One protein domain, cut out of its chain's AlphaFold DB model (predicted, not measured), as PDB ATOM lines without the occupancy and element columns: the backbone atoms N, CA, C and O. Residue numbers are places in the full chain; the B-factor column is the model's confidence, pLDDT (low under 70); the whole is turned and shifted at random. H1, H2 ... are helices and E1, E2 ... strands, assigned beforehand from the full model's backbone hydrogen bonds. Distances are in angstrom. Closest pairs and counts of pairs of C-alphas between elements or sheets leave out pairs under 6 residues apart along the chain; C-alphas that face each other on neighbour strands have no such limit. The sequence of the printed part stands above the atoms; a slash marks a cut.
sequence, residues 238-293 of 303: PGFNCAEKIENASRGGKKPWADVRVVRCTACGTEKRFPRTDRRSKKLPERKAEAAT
ATOM      1  N   PRO A 238      92.329 146.467 124.688       93.00
ATOM      2  CA  PRO A 238      92.899 146.309 126.023       93.00
ATOM      3  C   PRO A 238      91.815 146.210 127.096       93.00
ATOM      4  O   PRO A 238      90.859 146.982 127.085       93.00
ATOM      5  N   GLY A 239      91.946 145.233 127.995       88.81
ATOM      6  CA  GLY A 239      91.000 145.013 129.094       88.81
ATOM      7  C   GLY A 239      89.727 144.250 128.717       88.81
ATOM      8  O   GLY A 239      88.989 143.855 129.610       88.81
ATOM      9  N   PHE A 240      89.474 143.989 127.428       88.38
ATOM     10  CA  PHE A 240      88.318 143.197 126.995       88.38
ATOM     11  C   PHE A 240      88.729 141.842 126.413       88.38
ATOM     12  O   PHE A 240      88.400 140.790 126.951       88.38
ATOM     13  N   ASN A 241      89.481 141.849 125.313       91.94
ATOM     14  CA  ASN A 241      89.866 140.623 124.601       91.94
ATOM     15  C   ASN A 241      91.383 140.493 124.383       91.94
ATOM     16  O   ASN A 241      91.867 139.572 123.706       91.94
ATOM     17  N   CYS A 242      92.150 141.411 124.967       95.62
ATOM     18  CA  CYS A 242      93.587 141.288 125.064       95.62
ATOM     19  C   CYS A 242      94.113 141.787 126.408       95.62
ATOM     20  O   CYS A 242      93.667 142.813 126.928       95.62
ATOM     21  N   ALA A 243      95.105 141.066 126.922       96.31
ATOM     22  CA  ALA A 243      95.922 141.482 128.047       96.31
ATOM     23  C   ALA A 243      97.217 142.100 127.513       96.31
ATOM     24  O   ALA A 243      97.859 141.543 126.616       96.31
ATOM     25  N   GLU A 244      97.595 143.249 128.054       96.44
ATOM     26  CA  GLU A 244      98.814 143.958 127.692       96.44
ATOM     27  C   GLU A 244      99.766 143.986 128.884       96.44
ATOM     28  O   GLU A 244      99.371 144.346 129.988       96.44
ATOM     29  N   LYS A 245     101.026 143.628 128.645       95.75
ATOM     30  CA  LYS A 245     102.114 143.760 129.615       95.75
ATOM     31  C   LYS A 245     103.361 144.314 128.940       95.75
ATOM     32  O   LYS A 245     103.576 144.108 127.744       95.75
ATOM     33  N   ILE A 246     104.192 145.012 129.705       94.56
ATOM     34  CA  ILE A 246     105.522 145.434 129.261       94.56
ATOM     35  C   ILE A 246     106.527 144.462 129.867       94.56
ATOM     36  O   ILE A 246     106.596 144.320 131.082       94.56
ATOM     37  N   GLU A 247     107.294 143.794 129.014       94.31
ATOM     38  CA  GLU A 247     108.365 142.892 129.428       94.31
ATOM     39  C   GLU A 247     109.719 143.489 129.056       94.31
ATOM     40  O   GLU A 247     109.899 144.009 127.951       94.31
ATOM     41  N   ASN A 248     110.693 143.372 129.958       93.75
ATOM     42  CA  ASN A 248     112.082 143.716 129.686       93.75
ATOM     43  C   ASN A 248     112.969 142.499 129.970       93.75
ATOM     44  O   ASN A 248     113.350 142.239 131.107       93.75
ATOM     45  N   ALA A 249     113.306 141.758 128.914       90.44
ATOM     46  CA  ALA A 249     114.140 140.558 128.997       90.44
ATOM     47  C   ALA A 249     115.652 140.861 129.083       90.44
ATOM     48  O   ALA A 249     116.478 139.962 128.932       90.44
ATOM     49  N   SER A 250     116.054 142.124 129.276       90.25
ATOM     50  CA  SER A 250     117.465 142.442 129.514       90.25
ATOM     51  C   SER A 250     117.906 141.961 130.902       90.25
ATOM     52  O   SER A 250     117.097 141.886 131.822       90.25
ATOM     53  N   ARG A 251     119.201 141.640 131.063       88.62
ATOM     54  CA  ARG A 251     119.791 141.182 132.340       88.62
ATOM     55  C   ARG A 251     119.473 142.183 133.464       88.62
ATOM     56  O   ARG A 251     120.114 143.230 133.552       88.62
ATOM     57  N   GLY A 252     118.477 141.858 134.288       85.62
ATOM     58  CA  GLY A 252     117.995 142.691 135.393       85.62
ATOM     59  C   GLY A 252     117.249 143.966 134.980       85.62
ATOM     60  O   GLY A 252     117.306 144.942 135.715       85.62
ATOM     61  N   GLY A 253     116.636 144.026 133.789       84.56
ATOM     62  CA  GLY A 253     115.849 145.196 133.359       84.56
ATOM     63  C   GLY A 253     116.662 146.482 133.141       84.56
ATOM     64  O   GLY A 253     116.098 147.559 132.975       84.56
ATOM     65  N   LYS A 254     117.998 146.387 133.113       86.12
ATOM     66  CA  LYS A 254     118.913 147.543 133.111       86.12
ATOM     67  C   LYS A 254     118.853 148.387 131.834       86.12
ATOM     68  O   LYS A 254     119.316 149.523 131.827       86.12
ATOM     69  N   LYS A 255     118.340 147.838 130.726       87.56
ATOM     70  CA  LYS A 255     118.278 148.528 129.428       87.56
ATOM     71  C   LYS A 255     116.855 149.048 129.175       87.56
ATOM     72  O   LYS A 255     116.032 148.271 128.695       87.56
ATOM     73  N   PRO A 256     116.556 150.344 129.385       81.44
ATOM     74  CA  PRO A 256     115.204 150.891 129.192       81.44
ATOM     75  C   PRO A 256     114.747 150.932 127.721       81.44
ATOM     76  O   PRO A 256     113.583 151.185 127.431       81.44
ATOM     77  N   TRP A 257     115.654 150.715 126.763       83.56
ATOM     78  CA  TRP A 257     115.324 150.574 125.337       83.56
ATOM     79  C   TRP A 257     114.990 149.131 124.933       83.56
ATOM     80  O   TRP A 257     114.654 148.890 123.774       83.56
ATOM     81  N   ALA A 258     115.138 148.174 125.854       90.44
ATOM     82  CA  ALA A 258     114.791 146.771 125.648       90.44
ATOM     83  C   ALA A 258     113.349 146.452 126.084       90.44
ATOM     84  O   ALA A 258     112.966 145.285 126.087       90.44
ATOM     85  N   ASP A 259     112.557 147.472 126.428       92.50
ATOM     86  CA  ASP A 259     111.141 147.319 126.755       92.50
ATOM     87  C   ASP A 259     110.355 146.838 125.522       92.50
ATOM     88  O   ASP A 259     110.361 147.463 124.450       92.50
ATOM     89  N   VAL A 260     109.637 145.729 125.684       94.69
ATOM     90  CA  VAL A 260     108.776 145.132 124.664       94.69
ATOM     91  C   VAL A 260     107.342 145.111 125.180       94.69
ATOM     92  O   VAL A 260     107.041 144.517 126.210       94.69
ATOM     93  N   ARG A 261     106.428 145.734 124.431       95.12
ATOM     94  CA  ARG A 261     104.987 145.639 124.678       95.12
ATOM     95  C   ARG A 261     104.500 144.286 124.170       95.12
ATOM     96  O   ARG A 261     104.525 144.037 122.961       95.12
ATOM     97  N   VAL A 262     104.064 143.420 125.074       97.12
ATOM     98  CA  VAL A 262     103.501 142.106 124.762       97.12
ATOM     99  C   VAL A 262     101.986 142.175 124.901       97.12
ATOM    100  O   VAL A 262     101.454 142.427 125.977       97.12
ATOM    101  N   VAL A 263     101.289 141.949 123.791       97.50
ATOM    102  CA  VAL A 263      99.827 141.893 123.731       97.50
ATOM    103  C   VAL A 263      99.413 140.440 123.534       97.50
ATOM    104  O   VAL A 263      99.683 139.852 122.483       97.50
ATOM    105  N   ARG A 264      98.761 139.854 124.539       97.94
ATOM    106  CA  ARG A 264      98.243 138.482 124.519       97.94
ATOM    107  C   ARG A 264      96.754 138.500 124.197       97.94
ATOM    108  O   ARG A 264      95.963 139.115 124.906       97.94
ATOM    109  N   CYS A 265      96.364 137.810 123.130       96.94
ATOM    110  CA  CYS A 265      94.960 137.592 122.793       96.94
ATOM    111  C   CYS A 265      94.328 136.632 123.813       96.94
ATOM    112  O   CYS A 265      94.816 135.512 123.956       96.94
ATOM    113  N   THR A 266      93.244 137.026 124.486       94.44
ATOM    114  CA  THR A 266      92.576 136.152 125.472       94.44
ATOM    115  C   THR A 266      91.777 135.036 124.800       94.44
ATOM    116  O   THR A 266      91.659 133.953 125.354       94.44
ATOM    117  N   ALA A 267      91.311 135.256 123.565       92.06
ATOM    118  CA  ALA A 267      90.505 134.280 122.832       92.06
ATOM    119  C   ALA A 267      91.302 133.075 122.294       92.06
ATOM    120  O   ALA A 267      90.772 131.976 122.235       92.06
ATOM    121  N   CYS A 268      92.553 133.267 121.853       95.38
ATOM    122  CA  CYS A 268      93.371 132.185 121.267       95.38
ATOM    123  C   CYS A 268      94.766 132.035 121.894       95.38
ATOM    124  O   CYS A 268      95.591 131.276 121.387       95.38
ATOM    125  N   GLY A 269      95.087 132.832 122.914       95.81
ATOM    126  CA  GLY A 269      96.374 132.806 123.612       95.81
ATOM    127  C   GLY A 269      97.572 133.354 122.830       95.81
ATOM    128  O   GLY A 269      98.665 133.413 123.379       95.81
ATOM    129  N   THR A 270      97.407 133.768 121.569       97.81
ATOM    130  CA  THR A 270      98.535 134.210 120.733       97.81
ATOM    131  C   THR A 270      99.112 135.538 121.222       97.81
ATOM    132  O   THR A 270      98.380 136.515 121.389       97.81
ATOM    133  N   GLU A 271     100.436 135.591 121.367       97.44
ATOM    134  CA  GLU A 271     101.173 136.789 121.769       97.44
ATOM    135  C   GLU A 271     101.707 137.572 120.563       97.44
ATOM    136  O   GLU A 271     102.241 137.011 119.597       97.44
ATOM    137  N   LYS A 272     101.585 138.899 120.632       97.00
ATOM    138  CA  LYS A 272     102.254 139.849 119.741       97.00
ATOM    139  C   LYS A 272     103.237 140.683 120.546       97.00
ATOM    140  O   LYS A 272     102.873 141.246 121.569       97.00
ATOM    141  N   ARG A 273     104.469 140.781 120.055       96.19
ATOM    142  CA  ARG A 273     105.553 141.531 120.692       96.19
ATOM    143  C   ARG A 273     105.866 142.762 119.854       96.19
ATOM    144  O   ARG A 273     106.131 142.638 118.658       96.19
ATOM    145  N   PHE A 274     105.820 143.937 120.469       94.31
ATOM    146  CA  PHE A 274     106.117 145.207 119.818       94.31
ATOM    147  C   PHE A 274     107.279 145.892 120.541       94.31
ATOM    148  O   PHE A 274     107.132 146.239 121.714       94.31
ATOM    149  N   PRO A 275     108.432 146.095 119.878       92.69
ATOM    150  CA  PRO A 275     109.523 146.844 120.482       92.69
ATOM    151  C   PRO A 275     109.074 148.288 120.702       92.69
ATOM    152  O   PRO A 275     108.506 148.913 119.799       92.69
ATOM    153  N   ARG A 276     109.339 148.828 121.893       89.44
ATOM    154  CA  ARG A 276     109.028 150.222 122.203       89.44
ATOM    155  C   ARG A 276     110.127 151.119 121.638       89.44
ATOM    156  O   ARG A 276     111.103 151.453 122.304       89.44
ATOM    157  N   THR A 277     110.001 151.475 120.361       79.69
ATOM    158  CA  THR A 277     111.003 152.294 119.658       79.69
ATOM    159  C   THR A 277     111.034 153.746 120.126       79.69
ATOM    160  O   THR A 277     112.041 154.412 119.907       79.69
ATOM    161  N   ASP A 278     109.996 154.214 120.820       73.56
ATOM    162  CA  ASP A 278     109.839 155.610 121.260       73.56
ATOM    163  C   ASP A 278     111.007 156.097 122.131       73.56
ATOM    164  O   ASP A 278     111.364 157.270 122.120       73.56
ATOM    165  N   ARG A 279     111.635 155.189 122.888       70.44
ATOM    166  CA  ARG A 279     112.803 155.502 123.730       70.44
ATOM    167  C   ARG A 279     114.137 155.302 123.016       70.44
ATOM    168  O   ARG A 279     115.170 155.740 123.518       70.44
ATOM    169  N   ARG A 280     114.134 154.638 121.856       75.06
ATOM    170  CA  ARG A 280     115.341 154.324 121.082       75.06
ATOM    171  C   ARG A 280     115.810 155.513 120.245       75.06
ATOM    172  O   ARG A 280     117.014 155.685 120.088       75.06
ATOM    173  N   SER A 281     114.878 156.304 119.716       73.56
ATOM    174  CA  SER A 281     115.171 157.438 118.830       73.56
ATOM    175  C   SER A 281     115.628 158.702 119.561       73.56
ATOM    176  O   SER A 281     116.220 159.568 118.924       73.56
ATOM    177  N   LYS A 282     115.405 158.807 120.877       78.31
ATOM    178  CA  LYS A 282     115.861 159.958 121.670       78.31
ATOM    179  C   LYS A 282     117.384 160.043 121.678       78.31
ATOM    180  O   LYS A 282     118.078 159.027 121.869       78.31
ATOM    181  N   LYS A 283     117.922 161.247 121.493       80.81
ATOM    182  CA  LYS A 283     119.374 161.465 121.519       80.81
ATOM    183  C   LYS A 283     119.909 161.137 122.923       80.81
ATOM    184  O   LYS A 283     119.206 161.259 123.923       80.81
ATOM    185  N   LEU A 284     121.153 160.665 123.009       76.69
ATOM    186  CA  LEU A 284     121.836 160.388 124.284       76.69
ATOM    187  C   LEU A 284     121.717 161.520 125.334       76.69
ATOM    188  O   LEU A 284     121.447 161.182 126.487       76.69
ATOM    189  N   PRO A 285     121.870 162.818 124.993       78.19
ATOM    190  CA  PRO A 285     121.687 163.904 125.964       78.19
ATOM    191  C   PRO A 285     120.262 163.988 126.530       78.19
ATOM    192  O   PRO A 285     120.104 164.087 127.743       78.19
ATOM    193  N   GLU A 286     119.225 163.846 125.699       80.88
ATOM    194  CA  GLU A 286     117.818 163.846 126.145       80.88
ATOM    195  C   GLU A 286     117.540 162.690 127.115       80.88
ATOM    196  O   GLU A 286     116.832 162.844 128.109       80.88
ATOM    197  N   ARG A 287     118.163 161.529 126.874       71.38
ATOM    198  CA  ARG A 287     118.067 160.371 127.775       71.38
ATOM    199  C   ARG A 287     118.712 160.626 129.137       71.38
ATOM    200  O   ARG A 287     118.187 160.142 130.135       71.38
ATOM    201  N   LYS A 288     119.828 161.362 129.188       76.81
ATOM    202  CA  LYS A 288     120.479 161.745 130.453       76.81
ATOM    203  C   LYS A 288     119.640 162.768 131.225       76.81
ATOM    204  O   LYS A 288     119.480 162.611 132.430       76.81
ATOM    205  N   ALA A 289     119.043 163.739 130.532       79.75
ATOM    206  CA  ALA A 289     118.152 164.725 131.143       79.75
ATOM    207  C   ALA A 289     116.892 164.077 131.753       79.75
ATOM    208  O   ALA A 289     116.553 164.352 132.899       79.75
ATOM    209  N   GLU A 290     116.243 163.144 131.045       77.50
ATOM    210  CA  GLU A 290     115.072 162.417 131.570       77.50
ATOM    211  C   GLU A 290     115.395 161.476 132.739       77.50
ATOM    212  O   GLU A 290     114.526 161.188 133.562       77.50
ATOM    213  N   ALA A 291     116.620 160.945 132.798       73.00
ATOM    214  CA  ALA A 291     117.068 160.143 133.931       73.00
ATOM    215  C   ALA A 291     117.302 161.017 135.174       73.00
ATOM    216  O   ALA A 291     116.942 160.603 136.274       73.00
ATOM    217  N   ALA A 292     117.834 162.231 134.994       75.31
ATOM    218  CA  ALA A 292     118.031 163.190 136.077       75.31
ATOM    219  C   ALA A 292     116.698 163.689 136.664       75.31
ATOM    220  O   ALA A 292     116.562 163.770 137.880       75.31
ATOM    221  N   THR A 293     115.682 163.943 135.829       72.06
ATOM    222  CA  THR A 293     114.369 164.417 136.308       72.06
ATOM    223  C   THR A 293     113.545 163.332 137.002       72.06
ATOM    224  O   THR A 293     112.851 163.613 137.975       72.06
TER     225      THR A 293
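Overview. This is residues 238 to 293 of the 303 residues of the protein "RNAse P Rpr2/Rpp21 subunit domain protein" of Byssochlamys spectabilis (strain No. 5 / NBRC 109023) (UniProt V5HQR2). A narrow three-stranded antiparallel sheet, E1 - E2 - E3, with no helix over either face, makes the body, and one short helix, H1, is set away from it at the end of the link that follows E3. The strands run along the long axis and H1 lies crosswise to it, with residues 288 to 293 of H1 sticking out free. The printed part has 56 residues, with three named strands and then one named helix along the chain, and its class is mixed, helices and strands. The whole is loose, with a radius of gyration of the C-alphas of 14.2 A, and elongated, spanning 43 by 22 by 18 A.

Arrangement. The inner strand is E2, residues 259 to 265. On one side of it is edge strand E1, residues 242 to 248, antiparallel at 156 degrees between directions; N 245 and O 262 are 3.0 A apart, within hydrogen-bond range, and the facing C-alphas of Glu 244 and Val 263 are 4.6 A apart. On the other side is edge strand E3, residues 271 to 275, antiparallel at 157 degrees, with N 263 and O 272 within hydrogen-bond range at 2.8 A. E1, E2 and E3 form a meander, each strand the antiparallel neighbour of the one before; E1 and E2 are a hairpin, as are E2 and E3. H1, residues 284 to 293, is not on the sheet, with 0 pairs of C-alphas within 10 A, and is apart from E1 and E2. In H1 every O i to N i+4 pair is within hydrogen-bond range.

Along the chain. E1 begins at C-alpha 242, (93.587, 141.288, 125.064), and measures 19.2 A; E2 measures 19.3 A and E3 13.1 A. H1 measures 14.7 A and ends at C-alpha 293, (114.369, 164.417, 136.308).

Size, cuts and confidence. The C-alphas farthest apart, of Ala 267 and Pro 285, are 43.1 A apart. The printed part has no cut. The link E2 to E3 is tight, and those from E1 to E2 and E3 to H1 are short. Mean pLDDT of the printed part is 87.6, that of H1 is 76, and no printed residue is under 70.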